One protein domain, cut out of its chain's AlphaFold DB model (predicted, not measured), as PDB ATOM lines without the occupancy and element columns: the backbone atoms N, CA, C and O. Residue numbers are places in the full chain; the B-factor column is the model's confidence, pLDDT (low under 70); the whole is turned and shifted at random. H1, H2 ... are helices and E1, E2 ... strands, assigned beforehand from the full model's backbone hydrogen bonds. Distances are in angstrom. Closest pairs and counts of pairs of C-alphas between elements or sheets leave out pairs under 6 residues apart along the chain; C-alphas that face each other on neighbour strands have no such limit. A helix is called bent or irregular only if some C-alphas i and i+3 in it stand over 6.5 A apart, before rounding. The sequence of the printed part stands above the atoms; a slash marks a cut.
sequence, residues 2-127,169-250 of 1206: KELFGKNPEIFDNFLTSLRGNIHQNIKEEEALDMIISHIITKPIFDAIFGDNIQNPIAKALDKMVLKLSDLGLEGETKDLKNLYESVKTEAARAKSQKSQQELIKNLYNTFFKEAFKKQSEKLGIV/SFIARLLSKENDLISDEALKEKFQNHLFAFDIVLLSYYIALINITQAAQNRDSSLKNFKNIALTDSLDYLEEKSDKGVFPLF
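Overview. This is residues 2 to 127 and 169 to 250 of the 1206 residues of an uncharacterized protein of Helicobacter pylori Hp H-6 (UniProt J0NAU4). The long, kinked helix H3 runs through the middle of a body of helices: H2 crosses it at its first residues, 29 to 32, H4 crosses it farther along, at residues 36 to 40, and H5, folded with H6 into a helical hairpin, packs on its residues 44 to 49. Beside H3 lies a second group, in which H8 runs side by side with H10 and the short strands E1 and E2 pack on H10; H1 and H9 lie at opposite ends of the whole. The 208 printed residues include ten named helices and two named strands, in the order H1 to H9, E1, H10, E2, and the class is mostly helix. The sheet E1 E2 is parallel. The whole is compact, with a radius of gyration of the C-alphas of 18.1 A and spans of 55 by 45 by 32 A.

Along the chain. H1 is residues 2 to 7, beginning at C-alpha 2, (233.321, 159.356, 124.419). H2 is residues 9 to 22, 20.1 A long. H3, residues 29 to 50, is 30.2 A long, with a kink of 39 degrees near residue 44; it is only just irregular, C-alphas 41 and 44 being 6.7 A apart. H4, residues 57 to 70, is 20.3 A long. H5, residues 79 to 92, is 20.6 A long and irregular, with C-alphas 80 and 83 7.1 A apart. H6, residues 98 to 116, is 25.2 A long, has a kink of 33 degrees near residue 110 and is only just irregular, with C-alphas 110 and 113 6.6 A apart. H7 is residues 118 to 124. After the cut, H8 is residues 169 to 175, from C-alpha 169 at (208.458, 178.890, 142.164). H9 is residues 184 to 194, only just irregular, with C-alphas 185 and 188 6.9 A apart. E1 is residues 195 to 199, 14.0 A long. H10, residues 202 to 217, is 22.6 A long. E2, residues 229 to 231, ends at C-alpha 231, (216.181, 164.979, 140.993).

Arrangement. H3 is the hub, touching four helices. It only just touches H2, with 3 pairs of C-alphas within 8 A, the closest Leu 16 and Ala 32 at 6.4 A, about perpendicular at 76 degrees. Its residues 36 to 40 touch H4, also about perpendicular at 76 degrees, the closest C-alphas being Ile 36 and Leu 62, 6.6 A. Its residues 44 to 49 touch H5, with C-alphas 48 and 89 closest at 4.8 A, at a steep tilt of 45 degrees, the same way. H5 and H6 form a helical hairpin at 23 degrees and only just touch, with 3 pairs within 8 A, C-alphas 92 and 101 closest at 7.2 A. H3 touches residues 202 to 203 of H10, at a shallow tilt of 31 degrees, C-alphas 35 and 202 closest at 6.9 A. H8 touches H10 at 18 degrees, the same way, with C-alphas 172 and 212 closest at 4.4 A. E1, H10 and E2 make a strand-helix-strand unit, two parallel neighbour strands with a helix between, with a right-handed crossover. Across E1 and E2, N 199 and O 230 are 3.3 A apart, within hydrogen-bond range. H1 is close to H2 but not clearly touching, H7 likewise to H6, and H9 likewise to H8 and H10. Every O i to N i+4 pair is within hydrogen-bond range in H1, H2, H4, H7, H8 and H10; the others have 16 of 18 in H3, 8 of 10 in H5, 12 of 15 in H6 and 5 of 7 in H9.

Size, cuts and confidence. The two C-alphas farthest apart, Lys 7 and Asp 180, are 55.9 A apart. Residues 128 to 168 are not printed; C-alphas 127 and 169 are 11.0 A apart across this cut. Of the links printed whole, H10 to E2 is long. Residues 232 to 250 hold no named element. The mean pLDDT of the printed part is 80.4; 43 residues are under 70, among them 73 to 80, 95 to 102 and 116 to 127.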
ATOM      1  N   LYS A   2     233.630 160.782 124.742       66.69
ATOM      2  CA  LYS A   2     233.321 159.356 124.419       66.69
ATOM      3  C   LYS A   2     234.545 158.429 124.273       66.69
ATOM      4  O   LYS A   2     234.480 157.280 124.692       66.69
ATOM      5  N   GLU A   3     235.677 158.928 123.780       68.44
ATOM      6  CA  GLU A   3     236.935 158.164 123.703       68.44
ATOM      7  C   GLU A   3     237.581 157.867 125.070       68.44
ATOM      8  O   GLU A   3     238.273 156.861 125.215       68.44
ATOM      9  N   LEU A   4     237.345 158.707 126.086       70.38
ATOM     10  CA  LEU A   4     237.829 158.484 127.456       70.38
ATOM     11  C   LEU A   4     237.073 157.320 128.109       70.38
ATOM     12  O   LEU A   4     237.686 156.449 128.727       70.38
ATOM     13  N   PHE A   5     235.754 157.264 127.896       75.19
ATOM     14  CA  PHE A   5     234.915 156.139 128.314       75.19
ATOM     15  C   PHE A   5     235.179 154.879 127.485       75.19
ATOM     16  O   PHE A   5     235.206 153.793 128.046       75.19
ATOM     17  N   GLY A   6     235.498 155.003 126.192       69.19
ATOM     18  CA  GLY A   6     235.967 153.874 125.377       69.19
ATOM     19  C   GLY A   6     237.248 153.210 125.905       69.19
ATOM     20  O   GLY A   6     237.477 152.036 125.632       69.19
ATOM     21  N   LYS A   7     238.057 153.934 126.693       72.81
ATOM     22  CA  LYS A   7     239.235 153.406 127.407       72.81
ATOM     23  C   LYS A   7     238.922 152.916 128.831       72.81
ATOM     24  O   LYS A   7     239.720 152.169 129.384       72.81
ATOM     25  N   ASN A   8     237.801 153.336 129.428       76.38
ATOM     26  CA  ASN A   8     237.417 153.052 130.821       76.38
ATOM     27  C   ASN A   8     235.883 152.873 130.961       76.38
ATOM     28  O   ASN A   8     235.233 153.689 131.627       76.38
ATOM     29  N   PRO A   9     235.268 151.856 130.322       78.88
ATOM     30  CA  PRO A   9     233.807 151.761 130.217       78.88
ATOM     31  C   PRO A   9     233.121 151.588 131.578       78.88
ATOM     32  O   PRO A   9     232.106 152.233 131.839       78.88
ATOM     33  N   GLU A  10     233.728 150.817 132.486       83.62
ATOM     34  CA  GLU A  10     233.187 150.530 133.821       83.62
ATOM     35  C   GLU A  10     232.864 151.793 134.630       83.62
ATOM     36  O   GLU A  10     231.866 151.827 135.342       83.62
ATOM     37  N   ILE A  11     233.659 152.863 134.505       82.94
ATOM     38  CA  ILE A  11     233.420 154.119 135.237       82.94
ATOM     39  C   ILE A  11     232.076 154.729 134.813       82.94
ATOM     40  O   ILE A  11     231.299 155.181 135.657       82.94
ATOM     41  N   PHE A  12     231.777 154.697 133.512       85.50
ATOM     42  CA  PHE A  12     230.522 155.208 132.975       85.50
ATOM     43  C   PHE A  12     229.347 154.258 133.225       85.50
ATOM     44  O   PHE A  12     228.278 154.722 133.617       85.50
ATOM     45  N   ASP A  13     229.529 152.945 133.074       87.31
ATOM     46  CA  ASP A  13     228.472 151.964 133.348       87.31
ATOM     47  C   ASP A  13     228.075 151.940 134.833       87.31
ATOM     48  O   ASP A  13     226.885 151.854 135.160       87.31
ATOM     49  N   ASN A  14     229.039 152.109 135.744       89.25
ATOM     50  CA  ASN A  14     228.798 152.236 137.182       89.25
ATOM     51  C   ASN A  14     228.080 153.553 137.518       89.25
ATOM     52  O   ASN A  14     227.157 153.559 138.341       89.25
ATOM     53  N   PHE A  15     228.438 154.659 136.854       88.88
ATOM     54  CA  PHE A  15     227.739 155.942 136.982       88.88
ATOM     55  C   PHE A  15     226.294 155.845 136.472       88.88
ATOM     56  O   PHE A  15     225.356 156.097 137.225       88.88
ATOM     57  N   LEU A  16     226.091 155.381 135.237       88.81
ATOM     58  CA  LEU A  16     224.781 155.202 134.606       88.81
ATOM     59  C   LEU A  16     223.883 154.232 135.392       88.81
ATOM     60  O   LEU A  16     222.682 154.474 135.529       88.81
ATOM     61  N   THR A  17     224.447 153.162 135.957       88.75
ATOM     62  CA  THR A  17     223.722 152.251 136.857       88.75
ATOM     63  C   THR A  17     223.332 152.947 138.164       88.75
ATOM     64  O   THR A  17     222.194 152.798 138.611       88.75
ATOM     65  N   SER A  18     224.219 153.768 138.734       89.25
ATOM     66  CA  SER A  18     223.936 154.544 139.948       89.25
ATOM     67  C   SER A  18     222.865 155.620 139.713       89.25
ATOM     68  O   SER A  18     221.970 155.766 140.544       89.25
ATOM     69  N   LEU A  19     222.866 156.309 138.564       88.88
ATOM     70  CA  LEU A  19     221.778 157.219 138.180       88.88
ATOM     71  C   LEU A  19     220.443 156.463 138.056       88.88
ATOM     72  O   LEU A  19     219.443 156.866 138.648       88.88
ATOM     73  N   ARG A  20     220.422 155.326 137.345       87.38
ATOM     74  CA  ARG A  20     219.206 154.510 137.153       87.38
ATOM     75  C   ARG A  20     218.632 153.940 138.453       87.38
ATOM     76  O   ARG A  20     217.420 153.774 138.550       87.38
ATOM     77  N   GLY A  21     219.483 153.636 139.435       83.31
ATOM     78  CA  GLY A  21     219.072 153.111 140.740       83.31
ATOM     79  C   GLY A  21     218.526 154.156 141.720       83.31
ATOM     80  O   GLY A  21     217.827 153.777 142.660       83.31
ATOM     81  N   ASN A  22     218.829 155.449 141.520       84.62
ATOM     82  CA  ASN A  22     218.574 156.505 142.515       84.62
ATOM     83  C   ASN A  22     217.866 157.768 141.989       84.62
ATOM     84  O   ASN A  22     217.411 158.576 142.797       84.62
ATOM     85  N   ILE A  23     217.770 157.953 140.667       84.75
ATOM     86  CA  ILE A  23     217.092 159.088 140.019       84.75
ATOM     87  C   ILE A  23     215.829 158.584 139.315       84.75
ATOM     88  O   ILE A  23     214.736 158.792 139.834       84.75
ATOM     89  N   HIS A  24     215.960 157.897 138.172       82.19
ATOM     90  CA  HIS A  24     214.878 157.127 137.541       82.19
ATOM     91  C   HIS A  24     215.437 156.065 136.575       82.19
ATOM     92  O   HIS A  24     216.462 156.274 135.923       82.19
ATOM     93  N   GLN A  25     214.762 154.919 136.442       80.06
ATOM     94  CA  GLN A  25     215.285 153.767 135.680       80.06
ATOM     95  C   GLN A  25     215.443 154.006 134.163       80.06
ATOM     96  O   GLN A  25     216.237 153.329 133.510       80.06
ATOM     97  N   ASN A  26     214.704 154.969 133.599       79.12
ATOM     98  CA  ASN A  26     214.604 155.187 132.150       79.12
ATOM     99  C   ASN A  26     215.785 155.975 131.535       79.12
ATOM    100  O   ASN A  26     215.809 156.139 130.315       79.12
ATOM    101  N   ILE A  27     216.755 156.444 132.335       82.19
ATOM    102  CA  ILE A  27     217.904 157.248 131.870       82.19
ATOM    103  C   ILE A  27     218.703 156.504 130.790       82.19
ATOM    104  O   ILE A  27     219.152 155.367 130.987       82.19
ATOM    105  N   LYS A  28     218.924 157.152 129.645       82.69
ATOM    106  CA  LYS A  28     219.778 156.663 128.550       82.69
ATOM    107  C   LYS A  28     221.239 157.076 128.749       82.69
ATOM    108  O   LYS A  28     221.531 158.044 129.438       82.69
ATOM    109  N   GLU A  29     222.149 156.377 128.071       82.81
ATOM    110  CA  GLU A  29     223.571 156.752 127.977       82.81
ATOM    111  C   GLU A  29     223.741 158.218 127.547       82.81
ATOM    112  O   GLU A  29     224.438 158.977 128.209       82.81
ATOM    113  N   GLU A  30     223.057 158.637 126.477       78.81
ATOM    114  CA  GLU A  30     223.135 160.020 125.985       78.81
ATOM    115  C   GLU A  30     222.637 161.032 127.024       78.81
ATOM    116  O   GLU A  30     223.238 162.084 127.180       78.81
ATOM    117  N   GLU A  31     221.600 160.694 127.791       79.19
ATOM    118  CA  GLU A  31     221.029 161.579 128.814       79.19
ATOM    119  C   GLU A  31     221.954 161.696 130.041       79.19
ATOM    120  O   GLU A  31     222.079 162.776 130.613       79.19
ATOM    121  N   ALA A  32     222.669 160.625 130.405       86.25
ATOM    122  CA  ALA A  32     223.704 160.664 131.442       86.25
ATOM    123  C   ALA A  32     224.958 161.447 131.003       86.25
ATOM    124  O   ALA A  32     225.564 162.137 131.821       86.25
ATOM    125  N   LEU A  33     225.331 161.381 129.719       83.44
ATOM    126  CA  LEU A  33     226.378 162.234 129.146       83.44
ATOM    127  C   LEU A  33     225.945 163.705 129.131       83.44
ATOM    128  O   LEU A  33     226.708 164.557 129.581       83.44
ATOM    129  N   ASP A  34     224.715 163.992 128.689       79.69
ATOM    130  CA  ASP A  34     224.141 165.339 128.712       79.69
ATOM    131  C   ASP A  34     224.146 165.910 130.144       79.69
ATOM    132  O   ASP A  34     224.513 167.064 130.324       79.69
ATOM    133  N   MET A  35     223.833 165.114 131.179       84.50
ATOM    134  CA  MET A  35     223.924 165.545 132.587       84.50
ATOM    135  C   MET A  35     225.346 165.937 133.017       84.50
ATOM    136  O   MET A  35     225.511 166.958 133.685       84.50
ATOM    137  N   ILE A  36     226.374 165.167 132.635       85.31
ATOM    138  CA  ILE A  36     227.780 165.499 132.933       85.31
ATOM    139  C   ILE A  36     228.180 166.798 132.218       85.31
ATOM    140  O   ILE A  36     228.744 167.696 132.842       85.31
ATOM    141  N   ILE A  37     227.849 166.924 130.926       81.12
ATOM    142  CA  ILE A  37     228.130 168.121 130.114       81.12
ATOM    143  C   ILE A  37     227.435 169.350 130.712       81.12
ATOM    144  O   ILE A  37     228.075 170.387 130.894       81.12
ATOM    145  N   SER A  38     226.148 169.229 131.061       80.50
ATOM    146  CA  SER A  38     225.393 170.281 131.739       80.50
ATOM    147  C   SER A  38     226.101 170.716 133.013       80.50
ATOM    148  O   SER A  38     226.402 171.896 133.141       80.50
ATOM    149  N   HIS A  39     226.440 169.783 133.907       84.38
ATOM    150  CA  HIS A  39     227.075 170.093 135.190       84.38
ATOM    151  C   HIS A  39     228.403 170.845 135.049       84.38
ATOM    152  O   HIS A  39     228.590 171.873 135.695       84.38
ATOM    153  N   ILE A  40     229.289 170.391 134.154       80.69
ATOM    154  CA  ILE A  40     230.591 171.031 133.880       80.69
ATOM    155  C   ILE A  40     230.426 172.503 133.465       80.69
ATOM    156  O   ILE A  40     231.234 173.352 133.840       80.69
ATOM    157  N   ILE A  41     229.378 172.807 132.695       79.19
ATOM    158  CA  ILE A  41     229.090 174.149 132.175       79.19
ATOM    159  C   ILE A  41     228.301 174.993 133.193       79.19
ATOM    160  O   ILE A  41     228.519 176.200 133.307       79.19
ATOM    161  N   THR A  42     227.368 174.388 133.932       77.75
ATOM    162  CA  THR A  42     226.467 175.104 134.846       77.75
ATOM    163  C   THR A  42     227.083 175.351 136.214       77.75
ATOM    164  O   THR A  42     226.776 176.374 136.822       77.75
ATOM    165  N   LYS A  43     227.932 174.449 136.724       78.38
ATOM    166  CA  LYS A  43     228.472 174.562 138.085       78.38
ATOM    167  C   LYS A  43     229.268 175.861 138.290       78.38
ATOM    168  O   LYS A  43     228.901 176.585 139.209       78.38
ATOM    169  N   PRO A  44     230.227 176.263 137.427       77.38
ATOM    170  CA  PRO A  44     230.960 177.518 137.625       77.38
ATOM    171  C   PRO A  44     230.061 178.763 137.559       77.38
ATOM    172  O   PRO A  44     230.352 179.768 138.199       77.38
ATOM    173  N   ILE A  45     228.953 178.695 136.811       77.31
ATOM    174  CA  ILE A  45     227.923 179.741 136.762       77.31
ATOM    175  C   ILE A  45     227.164 179.805 138.093       77.31
ATOM    176  O   ILE A  45     226.975 180.893 138.628       77.31
ATOM    177  N   PHE A  46     226.756 178.666 138.653       75.62
ATOM    178  CA  PHE A  46     226.060 178.626 139.937       75.62
ATOM    179  C   PHE A  46     226.974 178.988 141.120       75.62
ATOM    180  O   PHE A  46     226.579 179.820 141.938       75.62
ATOM    181  N   ASP A  47     228.201 178.463 141.175       76.06
ATOM    182  CA  ASP A  47     229.217 178.830 142.176       76.06
ATOM    183  C   ASP A  47     229.481 180.352 142.151       76.06
ATOM    184  O   ASP A  47     229.570 180.999 143.193       76.06
ATOM    185  N   ALA A  48     229.540 180.960 140.959       75.38
ATOM    186  CA  ALA A  48     229.755 182.398 140.793       75.38
ATOM    187  C   ALA A  48     228.576 183.279 141.244       75.38
ATOM    188  O   ALA A  48     228.799 184.454 141.542       75.38
ATOM    189  N   ILE A  49     227.346 182.750 141.283       71.50
ATOM    190  CA  ILE A  49     226.151 183.504 141.704       71.50
ATOM    191  C   ILE A  49     225.812 183.261 143.186       71.50
ATOM    192  O   ILE A  49     225.334 184.175 143.856       71.50
ATOM    193  N   PHE A  50     226.084 182.062 143.718       68.81
ATOM    194  CA  PHE A  50     225.610 181.622 145.044       68.81
ATOM    195  C   PHE A  50     226.726 181.157 146.005       68.81
ATOM    196  O   PHE A  50     226.445 180.801 147.155       68.81
ATOM    197  N   GLY A  51     227.988 181.191 145.567       66.44
ATOM    198  CA  GLY A  51     229.151 180.684 146.302       66.44
ATOM    199  C   GLY A  51     229.250 179.154 146.297       66.44
ATOM    200  O   GLY A  51     228.360 178.457 145.811       66.44
ATOM    201  N   ASP A  52     230.305 178.617 146.916       60.75
ATOM    202  CA  ASP A  52     230.634 177.174 146.964       60.75
ATOM    203  C   ASP A  52     229.636 176.299 147.775       60.75
ATOM    204  O   ASP A  52     229.902 175.141 148.112       60.75
ATOM    205  N   ASN A  53     228.466 176.850 148.115       55.12
ATOM    206  CA  ASN A  53     227.505 176.321 149.082       55.12
ATOM    207  C   ASN A  53     226.542 175.253 148.526       55.12
ATOM    208  O   ASN A  53     225.744 174.703 149.289       55.12
ATOM    209  N   ILE A  54     226.587 174.921 147.230       62.09
ATOM    210  CA  ILE A  54     225.649 173.975 146.581       62.09
ATOM    211  C   ILE A  54     226.091 172.514 146.813       62.09
ATOM    212  O   ILE A  54     226.254 171.706 145.902       62.09
ATOM    213  N   GLN A  55     226.269 172.154 148.083       69.19
ATOM    214  CA  GLN A  55     226.718 170.836 148.543       69.19
ATOM    215  C   GLN A  55     225.566 169.815 148.608       69.19
ATOM    216  O   GLN A  55     225.283 169.241 149.661       69.19
ATOM    217  N   ASN A  56     224.875 169.598 147.483       80.12
ATOM    218  CA  ASN A  56     223.743 168.664 147.378       80.12
ATOM    219  C   ASN A  56     224.156 167.274 146.824       80.12
ATOM    220  O   ASN A  56     225.239 167.147 146.246       80.12
ATOM    221  N   PRO A  57     223.321 166.226 146.983       84.88
ATOM    222  CA  PRO A  57     223.643 164.845 146.586       84.88
ATOM    223  C   PRO A  57     224.069 164.684 145.125       84.88
ATOM    224  O   PRO A  57     225.016 163.964 144.809       84.88
ATOM    225  N   ILE A  58     223.366 165.379 144.232       88.69
ATOM    226  CA  ILE A  58     223.556 165.294 142.787       88.69
ATOM    227  C   ILE A  58     224.848 166.008 142.378       88.69
ATOM    228  O   ILE A  58     225.640 165.449 141.622       88.69
ATOM    229  N   ALA A  59     225.102 167.200 142.931       85.06
ATOM    230  CA  ALA A  59     226.341 167.946 142.725       85.06
ATOM    231  C   ALA A  59     227.570 167.147 143.178       85.06
ATOM    232  O   ALA A  59     228.488 166.982 142.387       85.06
ATOM    233  N   LYS A  60     227.557 166.560 144.385       87.88
ATOM    234  CA  LYS A  60     228.667 165.727 144.895       87.88
ATOM    235  C   LYS A  60     228.980 164.543 143.973       87.88
ATOM    236  O   LYS A  60     230.144 164.279 143.677       87.88
ATOM    237  N   ALA A  61     227.952 163.829 143.507       88.75
ATOM    238  CA  ALA A  61     228.125 162.673 142.628       88.75
ATOM    239  C   ALA A  61     228.656 163.067 141.235       88.75
ATOM    240  O   ALA A  61     229.501 162.365 140.676       88.75
ATOM    241  N   LEU A  62     228.198 164.199 140.692       88.94
ATOM    242  CA  LEU A  62     228.691 164.744 139.426       88.94
ATOM    243  C   LEU A  62     230.107 165.325 139.564       88.94
ATOM    244  O   LEU A  62     230.931 165.079 138.690       88.94
ATOM    245  N   ASP A  63     230.440 165.997 140.667       86.81
ATOM    246  CA  ASP A  63     231.791 166.503 140.946       86.81
ATOM    247  C   ASP A  63     232.808 165.359 141.029       86.81
ATOM    248  O   ASP A  63     233.870 165.435 140.410       86.81
ATOM    249  N   LYS A  64     232.468 164.246 141.694       88.56
ATOM    250  CA  LYS A  64     233.297 163.026 141.699       88.56
ATOM    251  C   LYS A  64     233.486 162.448 140.290       88.56
ATOM    252  O   LYS A  64     234.580 161.987 139.967       88.56
ATOM    253  N   MET A  65     232.461 162.512 139.437       86.38
ATOM    254  CA  MET A  65     232.550 162.088 138.033       86.38
ATOM    255  C   MET A  65     233.430 163.030 137.190       86.38
ATOM    256  O   MET A  65     234.225 162.559 136.380       86.38
ATOM    257  N   VAL A  66     233.337 164.348 137.401       82.44
ATOM    258  CA  VAL A  66     234.161 165.358 136.711       82.44
ATOM    259  C   VAL A  66     235.623 165.261 137.136       82.44
ATOM    260  O   VAL A  66     236.490 165.185 136.271       82.44
ATOM    261  N   LEU A  67     235.906 165.159 138.439       83.56
ATOM    262  CA  LEU A  67     237.255 164.893 138.952       83.56
ATOM    263  C   LEU A  67     237.833 163.619 138.325       83.56
ATOM    264  O   LEU A  67     238.957 163.635 137.822       83.56
ATOM    265  N   LYS A  68     237.039 162.539 138.248       82.31
ATOM    266  CA  LYS A  68     237.505 161.288 137.642       82.31
ATOM    267  C   LYS A  68     237.695 161.358 136.119       82.31
ATOM    268  O   LYS A  68     238.369 160.501 135.553       82.31
ATOM    269  N   LEU A  69     237.150 162.374 135.453       78.38
ATOM    270  CA  LEU A  69     237.436 162.679 134.051       78.38
ATOM    271  C   LEU A  69     238.670 163.579 133.882       78.38
ATOM    272  O   LEU A  69     239.401 163.399 132.907       78.38
ATOM    273  N   SER A  70     238.948 164.489 134.820       75.81
ATOM    274  CA  SER A  70     240.208 165.246 134.851       75.81
ATOM    275  C   SER A  70     241.414 164.315 135.012       75.81
ATOM    276  O   SER A  70     242.344 164.415 134.216       75.81
ATOM    277  N   ASP A  71     241.337 163.323 135.915       76.19
ATOM    278  CA  ASP A  71     242.303 162.207 136.037       76.19
ATOM    279  C   ASP A  71     242.624 161.527 134.690       76.19
ATOM    280  O   ASP A  71     243.720 161.006 134.485       76.19
ATOM    281  N   LEU A  72     241.642 161.481 133.783       73.12
ATOM    282  CA  LEU A  72     241.716 160.820 132.477       73.12
ATOM    283  C   LEU A  72     242.065 161.786 131.329       73.12
ATOM    284  O   LEU A  72     242.060 161.375 130.168       73.12
ATOM    285  N   GLY A  73     242.385 163.048 131.632       67.31
ATOM    286  CA  GLY A  73     242.852 164.037 130.658       67.31
ATOM    287  C   GLY A  73     241.773 164.938 130.049       67.31
ATOM    288  O   GLY A  73     241.959 165.416 128.933       67.31
ATOM    289  N   LEU A  74     240.659 165.212 130.746       68.94
ATOM    290  CA  LEU A  74     239.628 166.160 130.272       68.94
ATOM    291  C   LEU A  74     240.074 167.649 130.297       68.94
ATOM    292  O   LEU A  74     239.317 168.524 129.883       68.94
ATOM    293  N   GLU A  75     241.288 167.978 130.757       57.19
ATOM    294  CA  GLU A  75     241.756 169.356 131.006       57.19
ATOM    295  C   GLU A  75     242.069 170.207 129.748       57.19
ATOM    296  O   GLU A  75     243.154 170.776 129.593       57.19
ATOM    297  N   GLY A  76     241.089 170.365 128.856       55.78
ATOM    298  CA  GLY A  76     241.144 171.240 127.682       55.78
ATOM    299  C   GLY A  76     239.894 172.105 127.503       55.78
ATOM    300  O   GLY A  76     239.997 173.329 127.451       55.78
ATOM    301  N   GLU A  77     238.720 171.473 127.444       58.25
ATOM    302  CA  GLU A  77     237.515 172.022 126.789       58.25
ATOM    303  C   GLU A  77     236.827 173.196 127.528       58.25
ATOM    304  O   GLU A  77     236.067 173.940 126.918       58.25
ATOM    305  N   THR A  78     237.096 173.426 128.820       59.78
ATOM    306  CA  THR A  78     236.465 174.517 129.599       59.78
ATOM    307  C   THR A  78     237.240 175.838 129.597       59.78
ATOM    308  O   THR A  78     236.717 176.847 130.076       59.78
ATOM    309  N   LYS A  79     238.470 175.870 129.063       64.56
ATOM    310  CA  LYS A  79     239.366 177.043 129.141       64.56
ATOM    311  C   LYS A  79     238.784 178.276 128.438       64.56
ATOM    312  O   LYS A  79     238.874 179.380 128.976       64.56
ATOM    313  N   ASP A  80     238.099 178.079 127.315       67.75
ATOM    314  CA  ASP A  80     237.498 179.157 126.517       67.75
ATOM    315  C   ASP A  80     236.257 179.789 127.179       67.75
ATOM    316  O   ASP A  80     235.909 180.937 126.898       67.75
ATOM    317  N   LEU A  81     235.616 179.086 128.123       71.31
ATOM    318  CA  LEU A  81     234.461 179.591 128.875       71.31
ATOM    319  C   LEU A  81     234.852 180.510 130.045       71.31
ATOM    320  O   LEU A  81     233.978 181.142 130.641       71.31
ATOM    321  N   LYS A  82     236.148 180.665 130.359       73.75
ATOM    322  CA  LYS A  82     236.614 181.490 131.490       73.75
ATOM    323  C   LYS A  82     236.072 182.926 131.454       73.75
ATOM    324  O   LYS A  82     235.634 183.441 132.480       73.75
ATOM    325  N   ASN A  83     236.042 183.552 130.276       78.06
ATOM    326  CA  ASN A  83     235.540 184.922 130.117       78.06
ATOM    327  C   ASN A  83     234.026 185.032 130.384       78.06
ATOM    328  O   ASN A  83     233.570 186.057 130.889       78.06
ATOM    329  N   LEU A  84     233.251 183.980 130.090       75.50
ATOM    330  CA  LEU A  84     231.832 183.913 130.444       75.50
ATOM    331  C   LEU A  84     231.667 183.837 131.966       75.50
ATOM    332  O   LEU A  84     230.883 184.596 132.529       75.50
ATOM    333  N   TYR A  85     232.431 182.971 132.637       78.00
ATOM    334  CA  TYR A  85     232.329 182.788 134.087       78.00
ATOM    335  C   TYR A  85     232.698 184.059 134.870       78.00
ATOM    336  O   TYR A  85     231.955 184.445 135.772       78.00
ATOM    337  N   GLU A  86     233.760 184.781 134.490       79.81
ATOM    338  CA  GLU A  86     234.094 186.073 135.119       79.81
ATOM    339  C   GLU A  86     233.037 187.157 134.820       79.81
ATOM    340  O   GLU A  86     232.732 187.988 135.682       79.81
ATOM    341  N   SER A  87     232.409 187.133 133.635       80.75
ATOM    342  CA  SER A  87     231.292 188.035 133.312       80.75
ATOM    343  C   SER A  87     230.059 187.751 134.177       80.75
ATOM    344  O   SER A  87     229.452 188.686 134.696       80.75
ATOM    345  N   VAL A  88     229.699 186.479 134.373       78.44
ATOM    346  CA  VAL A  88     228.580 186.078 135.244       78.44
ATOM    347  C   VAL A  88     228.862 186.449 136.696       78.44
ATOM    348  O   VAL A  88     228.004 187.037 137.344       78.44
ATOM    349  N   LYS A  89     230.076 186.189 137.188       79.44
ATOM    350  CA  LYS A  89     230.531 186.566 138.535       79.44
ATOM    351  C   LYS A  89     230.471 188.080 138.772       79.44
ATOM    352  O   LYS A  89     230.109 188.531 139.858       79.44
ATOM    353  N   THR A  90     230.769 188.871 137.740       81.31
ATOM    354  CA  THR A  90     230.663 190.338 137.779       81.31
ATOM    355  C   THR A  90     229.208 190.808 137.889       81.31
ATOM    356  O   THR A  90     228.927 191.710 138.678       81.31
ATOM    357  N   GLU A  91     228.272 190.195 137.158       78.69
ATOM    358  CA  GLU A  91     226.840 190.524 137.267       78.69
ATOM    359  C   GLU A  91     226.192 189.969 138.543       78.69
ATOM    360  O   GLU A  91     225.375 190.649 139.159       78.69
ATOM    361  N   ALA A  92     226.614 188.801 139.028       73.31
ATOM    362  CA  ALA A  92     226.210 188.275 140.329       73.31
ATOM    363  C   ALA A  92     226.550 189.240 141.476       73.31
ATOM    364  O   ALA A  92     225.699 189.549 142.306       73.31
ATOM    365  N   ALA A  93     227.766 189.802 141.475       74.69
ATOM    366  CA  ALA A  93     228.190 190.802 142.456       74.69
ATOM    367  C   ALA A  93     227.396 192.131 142.380       74.69
ATOM    368  O   ALA A  93     227.402 192.918 143.336       74.69
ATOM    369  N   ARG A  94     226.706 192.389 141.257       76.44
ATOM    370  CA  ARG A  94     225.785 193.524 141.057       76.44
ATOM    371  C   ARG A  94     224.349 193.183 141.469       76.44
ATOM    372  O   ARG A  94     223.656 194.049 142.003       76.44
ATOM    373  N   ALA A  95     223.919 191.936 141.277       69.38
ATOM    374  CA  ALA A  95     222.590 191.423 141.609       69.38
ATOM    375  C   ALA A  95     222.395 191.234 143.131       69.38
ATOM    376  O   ALA A  95     222.349 190.121 143.653       69.38
ATOM    377  N   LYS A  96     222.289 192.346 143.869       66.56
ATOM    378  CA  LYS A  96     222.202 192.358 145.344       66.56
ATOM    379  C   LYS A  96     220.798 192.138 145.924       66.56
ATOM    380  O   LYS A  96     220.675 192.005 147.136       66.56
ATOM    381  N   SER A  97     219.746 192.118 145.102       64.38
ATOM    382  CA  SER A  97     218.365 191.853 145.543       64.38
ATOM    383  C   SER A  97     217.824 190.551 144.953       64.38
ATOM    384  O   SER A  97     218.170 190.196 143.824       64.38
ATOM    385  N   GLN A  98     216.918 189.875 145.667       57.47
ATOM    386  CA  GLN A  98     216.296 188.623 145.210       57.47
ATOM    387  C   GLN A  98     215.658 188.764 143.815       57.47
ATOM    388  O   GLN A  98     215.861 187.907 142.960       57.47
ATOM    389  N   LYS A  99     214.980 189.890 143.542       61.09
ATOM    390  CA  LYS A  99     214.439 190.203 142.210       61.09
ATOM    391  C   LYS A  99     215.539 190.277 141.144       61.09
ATOM    392  O   LYS A  99     215.426 189.608 140.123       61.09
ATOM    393  N   SER A 100     216.627 191.010 141.399       66.31
ATOM    394  CA  SER A 100     217.749 191.108 140.448       66.31
ATOM    395  C   SER A 100     218.471 189.771 140.223       66.31
ATOM    396  O   SER A 100     218.928 189.506 139.113       66.31
ATOM    397  N   GLN A 101     218.525 188.888 141.229       66.94
ATOM    398  CA  GLN A 101     219.076 187.536 141.076       66.94
ATOM    399  C   GLN A 101     218.151 186.637 140.247       66.94
ATOM    400  O   GLN A 101     218.621 185.934 139.357       66.94
ATOM    401  N   GLN A 102     216.835 186.705 140.457       65.56
ATOM    402  CA  GLN A 102     215.866 185.978 139.630       65.56
ATOM    403  C   GLN A 102     215.831 186.490 138.183       65.56
ATOM    404  O   GLN A 102     215.736 185.686 137.256       65.56
ATOM    405  N   GLU A 103     215.983 187.796 137.967       70.69
ATOM    406  CA  GLU A 103     216.153 188.386 136.634       70.69
ATOM    407  C   GLU A 103     217.470 187.933 135.979       70.69
ATOM    408  O   GLU A 103     217.457 187.557 134.805       70.69
ATOM    409  N   LEU A 104     218.578 187.849 136.727       75.81
ATOM    410  CA  LEU A 104     219.845 187.280 136.248       75.81
ATOM    411  C   LEU A 104     219.695 185.800 135.847       75.81
ATOM    412  O   LEU A 104     220.065 185.446 134.728       75.81
ATOM    413  N   ILE A 105     219.093 184.947 136.689       71.62
ATOM    414  CA  ILE A 105     218.820 183.530 136.362       71.62
ATOM    415  C   ILE A 105     217.944 183.425 135.103       71.62
ATOM    416  O   ILE A 105     218.256 182.659 134.189       71.62
ATOM    417  N   LYS A 106     216.860 184.208 135.022       70.88
ATOM    418  CA  LYS A 106     215.926 184.228 133.883       70.88
ATOM    419  C   LYS A 106     216.613 184.670 132.587       70.88
ATOM    420  O   LYS A 106     216.361 184.088 131.531       70.88
ATOM    421  N   ASN A 107     217.508 185.653 132.659       75.75
ATOM    422  CA  ASN A 107     218.276 186.131 131.512       75.75
ATOM    423  C   ASN A 107     219.348 185.120 131.081       75.75
ATOM    424  O   ASN A 107     219.454 184.839 129.888       75.75
ATOM    425  N   LEU A 108     220.070 184.498 132.019       74.75
ATOM    426  CA  LEU A 108     221.004 183.398 131.731       74.75
ATOM    427  C   LEU A 108     220.284 182.196 131.111       74.75
ATOM    428  O   LEU A 108     220.775 181.611 130.146       74.75
ATOM    429  N   TYR A 109     219.083 181.870 131.590       71.56
ATOM    430  CA  TYR A 109     218.252 180.845 130.972       71.56
ATOM    431  C   TYR A 109     217.896 181.191 129.521       71.56
ATOM    432  O   TYR A 109     218.175 180.404 128.617       71.56
ATOM    433  N   ASN A 110     217.341 182.382 129.284       69.06
ATOM    434  CA  ASN A 110     216.871 182.795 127.961       69.06
ATOM    435  C   ASN A 110     217.990 183.012 126.929       69.06
ATOM    436  O   ASN A 110     217.734 182.849 125.739       69.06
ATOM    437  N   THR A 111     219.196 183.403 127.359       74.00
ATOM    438  CA  THR A 111     220.291 183.819 126.457       74.00
ATOM    439  C   THR A 111     221.446 182.827 126.347       74.00
ATOM    440  O   THR A 111     222.123 182.823 125.316       74.00
ATOM    441  N   PHE A 112     221.670 182.000 127.375       76.12
ATOM    442  CA  PHE A 112     222.751 181.018 127.421       76.12
ATOM    443  C   PHE A 112     222.212 179.587 127.486       76.12
ATOM    444  O   PHE A 112     222.417 178.837 126.535       76.12
ATOM    445  N   PHE A 113     221.481 179.198 128.539       72.31
ATOM    446  CA  PHE A 113     221.093 177.788 128.712       72.31
ATOM    447  C   PHE A 113     220.159 177.278 127.606       72.31
ATOM    448  O   PHE A 113     220.334 176.157 127.132       72.31
ATOM    449  N   LYS A 114     219.212 178.101 127.146       69.25
ATOM    450  CA  LYS A 114     218.308 177.764 126.037       69.25
ATOM    451  C   LYS A 114     219.047 177.479 124.722       69.25
ATOM    452  O   LYS A 114     218.627 176.596 123.981       69.25
ATOM    453  N   GLU A 115     220.136 178.196 124.447       73.31
ATOM    454  CA  GLU A 115     220.920 178.036 123.216       73.31
ATOM    455  C   GLU A 115     221.960 176.912 123.363       73.31
ATOM    456  O   GLU A 115     222.007 176.003 122.539       73.31
ATOM    457  N   ALA A 116     222.734 176.909 124.456       69.31
ATOM    458  CA  ALA A 116     223.761 175.900 124.733       69.31
ATOM    459  C   ALA A 116     223.182 174.481 124.886       69.31
ATOM    460  O   ALA A 116     223.802 173.509 124.461       69.31
ATOM    461  N   PHE A 117     221.973 174.358 125.443       69.75
ATOM    462  CA  PHE A 117     221.287 173.081 125.661       69.75
ATOM    463  C   PHE A 117     220.025 172.942 124.800       69.75
ATOM    464  O   PHE A 117     219.078 172.269 125.204       69.75
ATOM    465  N   LYS A 118     219.989 173.544 123.601       63.88
ATOM    466  CA  LYS A 118     218.805 173.613 122.718       63.88
ATOM    467  C   LYS A 118     218.033 172.292 122.577       63.88
ATOM    468  O   LYS A 118     216.829 172.273 122.819       63.88
ATOM    469  N   LYS A 119     218.711 171.165 122.308       60.88
ATOM    470  CA  LYS A 119     218.092 169.821 122.210       60.88
ATOM    471  C   LYS A 119     217.402 169.379 123.514       60.88
ATOM    472  O   LYS A 119     216.324 168.791 123.466       60.88
ATOM    473  N   GLN A 120     217.995 169.670 124.674       59.12
ATOM    474  CA  GLN A 120     217.398 169.424 125.993       59.12
ATOM    475  C   GLN A 120     216.248 170.406 126.267       59.12
ATOM    476  O   GLN A 120     215.171 169.990 126.683       59.12
ATOM    477  N   SER A 121     216.445 171.695 125.983       57.91
ATOM    478  CA  SER A 121     215.467 172.760 126.215       57.91
ATOM    479  C   SER A 121     214.190 172.569 125.389       57.91
ATOM    480  O   SER A 121     213.089 172.689 125.922       57.91
ATOM    481  N   GLU A 122     214.308 172.210 124.108       57.28
ATOM    482  CA  GLU A 122     213.172 171.900 123.227       57.28
ATOM    483  C   GLU A 122     212.466 170.584 123.594       57.28
ATOM    484  O   GLU A 122     211.271 170.430 123.319       57.28
ATOM    485  N   LYS A 123     213.186 169.639 124.217       53.47
ATOM    486  CA  LYS A 123     212.653 168.355 124.693       53.47
ATOM    487  C   LYS A 123     211.911 168.472 126.024       53.47
ATOM    488  O   LYS A 123     210.907 167.790 126.202       53.47
ATOM    489  N   LEU A 124     212.424 169.289 126.941       52.34
ATOM    490  CA  LEU A 124     211.978 169.361 128.336       52.34
ATOM    491  C   LEU A 124     211.072 170.569 128.610       52.34
ATOM    492  O   LEU A 124     210.267 170.515 129.533       52.34
ATOM    493  N   GLY A 125     211.143 171.621 127.786       53.28
ATOM    494  CA  GLY A 125     210.134 172.682 127.734       53.28
ATOM    495  C   GLY A 125     209.944 173.447 129.044       53.28
ATOM    496  O   GLY A 125     208.810 173.614 129.479       53.28
ATOM    497  N   ILE A 126     211.034 173.902 129.672       62.56
ATOM    498  CA  ILE A 126     210.979 174.669 130.926       62.56
ATOM    499  C   ILE A 126     210.213 175.982 130.688       62.56
ATOM    500  O   ILE A 126     210.653 176.843 129.923       62.56
ATOM    501  N   VAL A 127     209.071 176.143 131.360       67.25
ATOM    502  CA  VAL A 127     208.234 177.349 131.309       67.25
ATOM    503  C   VAL A 127     208.275 178.051 132.663       67.25
ATOM    504  O   VAL A 127     207.949 177.460 133.690       67.25
ATOM    505  N   SER A 169     209.256 177.667 141.989       90.69
ATOM    506  CA  SER A 169     208.458 178.890 142.164       90.69
ATOM    507  C   SER A 169     207.353 178.752 143.212       90.69
ATOM    508  O   SER A 169     207.206 179.647 144.035       90.69
ATOM    509  N   PHE A 170     206.605 177.644 143.224       95.62
ATOM    510  CA  PHE A 170     205.497 177.447 144.166       95.62
ATOM    511  C   PHE A 170     205.979 177.387 145.616       95.62
ATOM    512  O   PHE A 170     205.479 178.119 146.468       95.62
ATOM    513  N   ILE A 171     206.998 176.573 145.893       97.31
ATOM    514  CA  ILE A 171     207.548 176.415 147.242       97.31
ATOM    515  C   ILE A 171     208.282 177.692 147.694       97.31
ATOM    516  O   ILE A 171     208.114 178.123 148.833       97.31
ATOM    517  N   ALA A 172     209.020 178.364 146.804       93.88
ATOM    518  CA  ALA A 172     209.687 179.629 147.116       93.88
ATOM    519  C   ALA A 172     208.697 180.786 147.371       93.88
ATOM    520  O   ALA A 172     208.904 181.575 148.291       93.88
ATOM    521  N   ARG A 173     207.595 180.885 146.608       94.44
ATOM    522  CA  ARG A 173     206.536 181.884 146.857       94.44
ATOM    523  C   ARG A 173     205.742 181.586 148.131       94.44
ATOM    524  O   ARG A 173     205.416 182.531 148.841       94.44
ATOM    525  N   LEU A 174     205.500 180.314 148.461       96.88
ATOM    526  CA  LEU A 174     204.863 179.897 149.721       96.88
ATOM    527  C   LEU A 174     205.704 180.272 150.954       96.88
ATOM    528  O   LEU A 174     205.155 180.673 151.978       96.88
ATOM    529  N   LEU A 175     207.030 180.146 150.855       95.62
ATOM    530  CA  LEU A 175     207.969 180.515 151.919       95.62
ATOM    531  C   LEU A 175     208.210 182.032 152.016       95.62
ATOM    532  O   LEU A 175     208.576 182.514 153.088       95.62
ATOM    533  N   SER A 176     208.010 182.787 150.930       90.19
ATOM    534  CA  SER A 176     208.260 184.232 150.889       90.19
ATOM    535  C   SER A 176     207.373 185.010 151.864       90.19
ATOM    536  O   SER A 176     206.159 184.802 151.929       90.19
ATOM    537  N   LYS A 177     207.970 185.978 152.573       85.94
ATOM    538  CA  LYS A 177     207.246 186.864 153.497       85.94
ATOM    539  C   LYS A 177     206.228 187.762 152.777       85.94
ATOM    540  O   LYS A 177     205.264 188.182 153.396       85.94
ATOM    541  N   GLU A 178     206.388 187.987 151.469       84.75
ATOM    542  CA  GLU A 178     205.441 188.759 150.642       84.75
ATOM    543  C   GLU A 178     204.035 188.141 150.549       84.75
ATOM    544  O   GLU A 178     203.074 188.870 150.331       84.75
ATOM    545  N   ASN A 179     203.904 186.816 150.698       83.88
ATOM    546  CA  ASN A 179     202.602 186.135 150.689       83.88
ATOM    547  C   ASN A 179     202.024 185.918 152.102       83.88
ATOM    548  O   ASN A 179     200.838 185.631 152.225       83.88
ATOM    549  N   ASP A 180     202.863 185.978 153.145       89.88
ATOM    550  CA  ASP A 180     202.552 185.723 154.568       89.88
ATOM    551  C   ASP A 180     201.705 184.457 154.862       89.88
ATOM    552  O   ASP A 180     200.990 184.359 155.856       89.88
ATOM    553  N   LEU A 181     201.798 183.446 153.989       94.88
ATOM    554  CA  LEU A 181     201.027 182.196 154.071       94.88
ATOM    555  C   LEU A 181     201.588 181.183 155.082       94.88
ATOM    556  O   LEU A 181     200.850 180.331 155.578       94.88
ATOM    557  N   ILE A 182     202.889 181.273 155.359       96.44
ATOM    558  CA  ILE A 182     203.613 180.504 156.375       96.44
ATOM    559  C   ILE A 182     204.119 181.502 157.416       96.44
ATOM    560  O   ILE A 182     204.863 182.414 157.049       96.44
ATOM    561  N   SER A 183     203.755 181.333 158.687       95.88
ATOM    562  CA  SER A 183     204.227 182.167 159.799       95.88
ATOM    563  C   SER A 183     205.708 181.911 160.106       95.88
ATOM    564  O   SER A 183     206.269 180.886 159.711       95.88
ATOM    565  N   ASP A 184     206.372 182.834 160.801       93.31
ATOM    566  CA  ASP A 184     207.800 182.699 161.115       93.31
ATOM    567  C   ASP A 184     208.069 181.574 162.143       93.31
ATOM    568  O   ASP A 184     209.116 180.929 162.100       93.31
ATOM    569  N   GLU A 185     207.084 181.232 162.982       94.25
ATOM    570  CA  GLU A 185     207.116 180.071 163.886       94.25
ATOM    571  C   GLU A 185     206.949 178.741 163.130       94.25
ATOM    572  O   GLU A 185     207.584 177.737 163.469       94.25
ATOM    573  N   ALA A 186     206.095 178.717 162.099       95.81
ATOM    574  CA  ALA A 186     205.854 177.534 161.273       95.81
ATOM    575  C   ALA A 186     206.978 177.287 160.249       95.81
ATOM    576  O   ALA A 186     207.246 176.132 159.901       95.81
ATOM    577  N   LEU A 187     207.651 178.354 159.794       96.31
ATOM    578  CA  LEU A 187     208.665 178.366 158.733       96.31
ATOM    579  C   LEU A 187     209.674 177.220 158.849       96.31
ATOM    580  O   LEU A 187     209.837 176.438 157.912       96.31
ATOM    581  N   LYS A 188     210.334 177.105 160.004       96.31
ATOM    582  CA  LYS A 188     211.420 176.144 160.238       96.31
ATOM    583  C   LYS A 188     210.949 174.692 160.189       96.31
ATOM    584  O   LYS A 188     211.584 173.866 159.541       96.31
ATOM    585  N   GLU A 189     209.821 174.394 160.831       95.94
ATOM    586  CA  GLU A 189     209.211 173.059 160.828       95.94
ATOM    587  C   GLU A 189     208.765 172.673 159.410       95.94
ATOM    588  O   GLU A 189     209.073 171.584 158.926       95.94
ATOM    589  N   LYS A 190     208.104 173.596 158.702       96.06
ATOM    590  CA  LYS A 190     207.626 173.398 157.328       96.06
ATOM    591  C   LYS A 190     208.782 173.137 156.366       96.06
ATOM    592  O   LYS A 190     208.812 172.087 155.725       96.06
ATOM    593  N   PHE A 191     209.756 174.045 156.329       96.50
ATOM    594  CA  PHE A 191     210.946 173.968 155.481       96.50
ATOM    595  C   PHE A 191     211.770 172.694 155.710       96.50
ATOM    596  O   PHE A 191     212.328 172.147 154.762       96.50
ATOM    597  N   GLN A 192     211.844 172.199 156.950       94.56
ATOM    598  CA  GLN A 192     212.617 170.998 157.260       94.56
ATOM    599  C   GLN A 192     211.830 169.696 157.050       94.56
ATOM    600  O   GLN A 192     212.415 168.725 156.581       94.56
ATOM    601  N   ASN A 193     210.536 169.628 157.364       93.94
ATOM    602  CA  ASN A 193     209.853 168.331 157.484       93.94
ATOM    603  C   ASN A 193     208.636 168.150 156.563       93.94
ATOM    604  O   ASN A 193     208.318 167.013 156.225       93.94
ATOM    605  N   HIS A 194     207.983 169.232 156.117       96.56
ATOM    606  CA  HIS A 194     206.641 169.153 155.506       96.56
ATOM    607  C   HIS A 194     206.524 169.733 154.095       96.56
ATOM    608  O   HIS A 194     205.447 169.662 153.511       96.56
ATOM    609  N   LEU A 195     207.596 170.291 153.538       97.81
ATOM    610  CA  LEU A 195     207.667 170.706 152.135       97.81
ATOM    611  C   LEU A 195     208.541 169.716 151.356       97.81
ATOM    612  O   LEU A 195     209.624 169.372 151.825       97.81
ATOM    613  N   PHE A 196     208.093 169.296 150.171       98.00
ATOM    614  CA  PHE A 196     208.838 168.447 149.231       98.00
ATOM    615  C   PHE A 196     208.724 169.015 147.811       98.00
ATOM    616  O   PHE A 196     207.644 169.455 147.419       98.00
ATOM    617  N   ALA A 197     209.809 168.991 147.034       97.06
ATOM    618  CA  ALA A 197     209.838 169.553 145.677       97.06
ATOM    619  C   ALA A 197     210.680 168.680 144.736       97.06
ATOM    620  O   ALA A 197     211.872 168.512 144.979       97.06
ATOM    621  N   PHE A 198     210.105 168.099 143.683       95.12
ATOM    622  CA  PHE A 198     210.830 167.236 142.737       95.12
ATOM    623  C   PHE A 198     210.857 167.849 141.333       95.12
ATOM    624  O   PHE A 198     209.911 168.515 140.909       95.12
ATOM    625  N   ASP A 199     211.937 167.586 140.597       91.12
ATOM    626  CA  ASP A 199     212.036 167.841 139.157       91.12
ATOM    627  C   ASP A 199     212.857 166.730 138.484       91.12
ATOM    628  O   ASP A 199     213.643 166.053 139.145       91.12
ATOM    629  N   ILE A 200     212.707 166.551 137.171       85.81
ATOM    630  CA  ILE A 200     213.456 165.563 136.375       85.81
ATOM    631  C   ILE A 200     214.662 166.188 135.648       85.81
ATOM    632  O   ILE A 200     215.519 165.479 135.119       85.81
ATOM    633  N   VAL A 201     214.754 167.520 135.610       81.81
ATOM    634  CA  VAL A 201     215.761 168.273 134.859       81.81
ATOM    635  C   VAL A 201     216.811 168.856 135.802       81.81
ATOM    636  O   VAL A 201     216.509 169.686 136.656       81.81
ATOM    637  N   LEU A 202     218.076 168.482 135.592       83.00
ATOM    638  CA  LEU A 202     219.215 168.891 136.426       83.00
ATOM    639  C   LEU A 202     219.318 170.418 136.621       83.00
ATOM    640  O   LEU A 202     219.536 170.892 137.735       83.00
ATOM    641  N   LEU A 203     219.120 171.193 135.549       78.25
ATOM    642  CA  LEU A 203     219.169 172.658 135.591       78.25
ATOM    643  C   LEU A 203     218.021 173.258 136.424       78.25
ATOM    644  O   LEU A 203     218.255 174.154 137.234       78.25
ATOM    645  N   SER A 204     216.799 172.747 136.239       82.38
ATOM    646  CA  SER A 204     215.610 173.129 137.010       82.38
ATOM    647  C   SER A 204     215.819 172.838 138.497       82.38
ATOM    648  O   SER A 204     215.722 173.742 139.320       82.38
ATOM    649  N   TYR A 205     216.233 171.608 138.820       88.06
ATOM    650  CA  TYR A 205     216.559 171.145 140.170       88.06
ATOM    651  C   TYR A 205     217.544 172.072 140.904       88.06
ATOM    652  O   TYR A 205     217.278 172.464 142.042       88.06
ATOM    653  N   TYR A 206     218.643 172.492 140.260       83.12
ATOM    654  CA  TYR A 206     219.574 173.445 140.876       83.12
ATOM    655  C   TYR A 206     218.919 174.808 141.138       83.12
ATOM    656  O   TYR A 206     219.002 175.312 142.258       83.12
ATOM    657  N   ILE A 207     218.214 175.382 140.156       81.94
ATOM    658  CA  ILE A 207     217.523 176.674 140.315       81.94
ATOM    659  C   ILE A 207     216.464 176.602 141.433       81.94
ATOM    660  O   ILE A 207     216.352 177.531 142.233       81.94
ATOM    661  N   ALA A 208     215.722 175.496 141.523       88.56
ATOM    662  CA  ALA A 208     214.709 175.267 142.548       88.56
ATOM    663  C   ALA A 208     215.305 175.180 143.957       88.56
ATOM    664  O   ALA A 208     214.840 175.891 144.848       88.56
ATOM    665  N   LEU A 209     216.361 174.377 144.158       90.12
ATOM    666  CA  LEU A 209     217.070 174.276 145.441       90.12
ATOM    667  C   LEU A 209     217.478 175.662 145.949       90.12
ATOM    668  O   LEU A 209     217.268 175.984 147.119       90.12
ATOM    669  N   ILE A 210     218.049 176.474 145.060       83.75
ATOM    670  CA  ILE A 210     218.568 177.802 145.377       83.75
ATOM    671  C   ILE A 210     217.419 178.760 145.716       83.75
ATOM    672  O   ILE A 210     217.416 179.324 146.809       83.75
ATOM    673  N   ASN A 211     216.408 178.886 144.849       85.44
ATOM    674  CA  ASN A 211     215.257 179.771 145.074       85.44
ATOM    675  C   ASN A 211     214.496 179.436 146.369       85.44
ATOM    676  O   ASN A 211     214.111 180.342 147.107       85.44
ATOM    677  N   ILE A 212     214.289 178.145 146.658       92.19
ATOM    678  CA  ILE A 212     213.600 177.678 147.870       92.19
ATOM    679  C   ILE A 212     214.446 177.962 149.119       92.19
ATOM    680  O   ILE A 212     213.926 178.458 150.118       92.19
ATOM    681  N   THR A 213     215.756 177.697 149.056       90.38
ATOM    682  CA  THR A 213     216.692 177.974 150.158       90.38
ATOM    683  C   THR A 213     216.753 179.470 150.467       90.38
ATOM    684  O   THR A 213     216.578 179.856 151.621       90.38
ATOM    685  N   GLN A 214     216.916 180.323 149.449       85.31
ATOM    686  CA  GLN A 214     216.962 181.778 149.614       85.31
ATOM    687  C   GLN A 214     215.652 182.346 150.175       85.31
ATOM    688  O   GLN A 214     215.689 183.181 151.074       85.31
ATOM    689  N   ALA A 215     214.490 181.876 149.702       88.69
ATOM    690  CA  ALA A 215     213.194 182.345 150.199       88.69
ATOM    691  C   ALA A 215     213.004 182.106 151.711       88.69
ATOM    692  O   ALA A 215     212.377 182.923 152.383       88.69
ATOM    693  N   ALA A 216     213.579 181.025 152.250       92.00
ATOM    694  CA  ALA A 216     213.583 180.750 153.684       92.00
ATOM    695  C   ALA A 216     214.707 181.496 154.432       92.00
ATOM    696  O   ALA A 216     214.454 182.083 155.482       92.00
ATOM    697  N   GLN A 217     215.927 181.535 153.883       89.31
ATOM    698  CA  GLN A 217     217.080 182.220 154.493       89.31
ATOM    699  C   GLN A 217     216.911 183.742 154.592       89.31
ATOM    700  O   GLN A 217     217.444 184.354 155.516       89.31
ATOM    701  N   ASN A 218     216.122 184.348 153.700       86.88
ATOM    702  CA  ASN A 218     215.738 185.761 153.773       86.88
ATOM    703  C   ASN A 218     214.806 186.077 154.967       86.88
ATOM    704  O   ASN A 218     214.569 187.250 155.245       86.88
ATOM    705  N   ARG A 219     214.279 185.054 155.661       90.75
ATOM    706  CA  ARG A 219     213.452 185.172 156.879       90.75
ATOM    707  C   ARG A 219     214.182 184.663 158.126       90.75
ATOM    708  O   ARG A 219     214.210 185.357 159.134       90.75
ATOM    709  N   ASP A 220     214.808 183.488 158.042       92.44
ATOM    710  CA  ASP A 220     215.671 182.914 159.086       92.44
ATOM    711  C   ASP A 220     217.006 182.473 158.467       92.44
ATOM    712  O   ASP A 220     217.130 181.390 157.889       92.44
ATOM    713  N   SER A 221     218.033 183.310 158.619       88.81
ATOM    714  CA  SER A 221     219.382 183.059 158.100       88.81
ATOM    715  C   SER A 221     220.136 181.934 158.825       88.81
ATOM    716  O   SER A 221     221.226 181.561 158.394       88.81
ATOM    717  N   SER A 222     219.567 181.345 159.889       91.75
ATOM    718  CA  SER A 222     220.093 180.120 160.512       91.75
ATOM    719  C   SER A 222     219.695 178.841 159.760       91.75
ATOM    720  O   SER A 222     220.255 177.768 160.019       91.75
ATOM    721  N   LEU A 223     218.748 178.924 158.816       90.94
ATOM    722  CA  LEU A 223     218.334 177.790 157.995       90.94
ATOM    723  C   LEU A 223     219.428 177.400 156.991       90.94
ATOM    724  O   LEU A 223     220.007 178.228 156.291       90.94
ATOM    725  N   LYS A 224     219.698 176.096 156.903       90.38
ATOM    726  CA  LYS A 224     220.594 175.504 155.900       90.38
ATOM    727  C   LYS A 224     219.853 175.271 154.577       90.38
ATOM    728  O   LYS A 224     218.646 175.472 154.498       90.38
ATOM    729  N   ASN A 225     220.576 174.801 153.563       88.56
ATOM    730  CA  ASN A 225     220.026 174.391 152.268       88.56
ATOM    731  C   ASN A 225     218.780 173.498 152.408       88.56
ATOM    732  O   ASN A 225     218.724 172.615 153.269       88.56
ATOM    733  N   PHE A 226     217.801 173.699 151.526       92.81
ATOM    734  CA  PHE A 226     216.574 172.909 151.492       92.81
ATOM    735  C   PHE A 226     216.868 171.442 151.132       92.81
ATOM    736  O   PHE A 226     217.247 171.133 150.004       92.81
ATOM    737  N   LYS A 227     216.697 170.531 152.099       91.62
ATOM    738  CA  LYS A 227     217.042 169.103 151.949       91.62
ATOM    739  C   LYS A 227     215.988 168.260 151.218       91.62
ATOM    740  O   LYS A 227     216.335 167.236 150.651       91.62
ATOM    741  N   ASN A 228     214.716 168.661 151.203       94.94
ATOM    742  CA  ASN A 228     213.615 167.828 150.689       94.94
ATOM    743  C   ASN A 228     213.383 168.014 149.172       94.94
ATOM    744  O   ASN A 228     212.243 167.984 148.696       94.94
ATOM    745  N   ILE A 229     214.464 168.221 148.413       94.38
ATOM    746  CA  ILE A 229     214.450 168.343 146.952       94.38
ATOM    747  C   ILE A 229     215.173 167.158 146.311       94.38
ATOM    748  O   ILE A 229     216.313 166.858 146.663       94.38
ATOM    749  N   ALA A 230     214.531 166.502 145.343       93.44
ATOM    750  CA  ALA A 230     215.109 165.368 144.624       93.44
ATOM    751  C   ALA A 230     215.085 165.590 143.108       93.44
ATOM    752  O   ALA A 230     214.109 166.103 142.557       93.44
ATOM    753  N   LEU A 231     216.152 165.148 142.441       91.81
ATOM    754  CA  LEU A 231     216.181 164.979 140.993       91.81
ATOM    755  C   LEU A 231     215.606 163.590 140.693       91.81
ATOM    756  O   LEU A 231     216.218 162.580 141.050       91.81
ATOM    757  N   THR A 232     214.404 163.511 140.126       90.31
ATOM    758  CA  THR A 232     213.703 162.240 139.895       90.31
ATOM    759  C   THR A 232     212.505 162.389 138.948       90.31
ATOM    760  O   THR A 232     211.981 163.480 138.743       90.31
ATOM    761  N   ASP A 233     212.043 161.276 138.379       89.19
ATOM    762  CA  ASP A 233     210.790 161.217 137.625       89.19
ATOM    763  C   ASP A 233     209.619 160.959 138.588       89.19
ATOM    764  O   ASP A 233     209.428 159.836 139.058       89.19
ATOM    765  N   SER A 234     208.835 161.993 138.904       91.81
ATOM    766  CA  SER A 234     207.670 161.877 139.798       91.81
ATOM    767  C   SER A 234     206.605 160.894 139.282       91.81
ATOM    768  O   SER A 234     205.873 160.315 140.082       91.81
ATOM    769  N   LEU A 235     206.521 160.663 137.965       91.81
ATOM    770  CA  LEU A 235     205.530 159.757 137.371       91.81
ATOM    771  C   LEU A 235     205.915 158.272 137.488       91.81
ATOM    772  O   LEU A 235     205.079 157.410 137.226       91.81
ATOM    773  N   ASP A 236     207.131 157.939 137.938       88.94
ATOM    774  CA  ASP A 236     207.553 156.543 138.131       88.94
ATOM    775  C   ASP A 236     207.006 155.882 139.419       88.94
ATOM    776  O   ASP A 236     207.328 154.726 139.677       88.94
ATOM    777  N   TYR A 237     206.165 156.568 140.208       89.50
ATOM    778  CA  TYR A 237     205.754 156.177 141.574       89.50
ATOM    779  C   TYR A 237     205.110 154.780 141.734       89.50
ATOM    780  O   TYR A 237     205.005 154.279 142.853       89.50
ATOM    781  N   LEU A 238     204.671 154.145 140.640       89.62
ATOM    782  CA  LEU A 238     204.151 152.767 140.611       89.62
ATOM    783  C   LEU A 238     205.162 151.737 140.074       89.62
ATOM    784  O   LEU A 238     204.942 150.527 140.192       89.62
ATOM    785  N   GLU A 239     206.226 152.196 139.422       87.12
ATOM    786  CA  GLU A 239     207.192 151.382 138.693       87.12
ATOM    787  C   GLU A 239     208.192 150.679 139.627       87.12
ATOM    788  O   GLU A 239     208.360 151.022 140.795       87.12
ATOM    789  N   GLU A 240     208.833 149.619 139.131       75.31
ATOM    790  CA  GLU A 240     209.832 148.887 139.919       75.31
ATOM    791  C   GLU A 240     211.130 149.689 140.075       75.31
ATOM    792  O   GLU A 240     211.772 150.081 139.100       75.31
ATOM    793  N   LYS A 241     211.538 149.904 141.330       70.12
ATOM    794  CA  LYS A 241     212.801 150.558 141.678       70.12
ATOM    795  C   LYS A 241     213.955 149.565 141.522       70.12
ATOM    796  O   LYS A 241     213.983 148.528 142.180       70.12
ATOM    797  N   SER A 242     214.923 149.895 140.669       65.12
ATOM    798  CA  SER A 242     216.122 149.077 140.439       65.12
ATOM    799  C   SER A 242     217.047 149.090 141.663       65.12
ATOM    800  O   SER A 242     217.825 150.028 141.838       65.12
ATOM    801  N   ASP A 243     217.035 148.024 142.464       64.12
ATOM    802  CA  ASP A 243     217.859 147.914 143.678       64.12
ATOM    803  C   ASP A 243     219.249 147.287 143.440       64.12
ATOM    804  O   ASP A 243     219.754 146.491 144.224       64.12
ATOM    805  N   LYS A 244     219.911 147.675 142.342       66.44
ATOM    806  CA  LYS A 244     221.277 147.238 141.975       66.44
ATOM    807  C   LYS A 244     222.390 147.863 142.842       66.44
ATOM    808  O   LYS A 244     223.535 147.950 142.407       66.44
ATOM    809  N   GLY A 245     222.055 148.322 144.048       65.31
ATOM    810  CA  GLY A 245     222.945 149.097 144.909       65.31
ATOM    811  C   GLY A 245     223.340 150.457 144.322       65.31
ATOM    812  O   GLY A 245     222.722 150.975 143.390       65.31
ATOM    813  N   VAL A 246     224.386 151.042 144.908       78.81
ATOM    814  CA  VAL A 246     225.053 152.269 144.447       78.81
ATOM    815  C   VAL A 246     226.550 152.016 144.562       78.81
ATOM    816  O   VAL A 246     226.989 151.462 145.568       78.81
ATOM    817  N   PHE A 247     227.334 152.373 143.546       84.69
ATOM    818  CA  PHE A 247     228.777 152.125 143.583       84.69
ATOM    819  C   PHE A 247     229.478 153.078 144.571       84.69
ATOM    820  O   PHE A 247     229.051 154.230 144.675       84.69
ATOM    821  N   PRO A 248     230.579 152.665 145.240       85.12
ATOM    822  CA  PRO A 248     231.261 153.472 146.265       85.12
ATOM    823  C   PRO A 248     231.664 154.895 145.839       85.12
ATOM    824  O   PRO A 248     231.731 155.800 146.665       85.12
ATOM    825  N   LEU A 249     231.902 155.122 144.543       83.62
ATOM    826  CA  LEU A 249     232.232 156.445 143.999       83.62
ATOM    827  C   LEU A 249     231.034 157.418 143.982       83.62
ATOM    828  O   LEU A 249     231.238 158.627 143.931       83.62
ATOM    829  N   PHE A 250     229.797 156.916 144.037       87.88
ATOM    830  CA  PHE A 250     228.566 157.688 143.818       87.88
ATOM    831  C   PHE A 250     227.542 157.543 144.957       87.88
ATOM    832  O   PHE A 250     226.353 157.790 144.747       87.88
TER     833      PHE A 250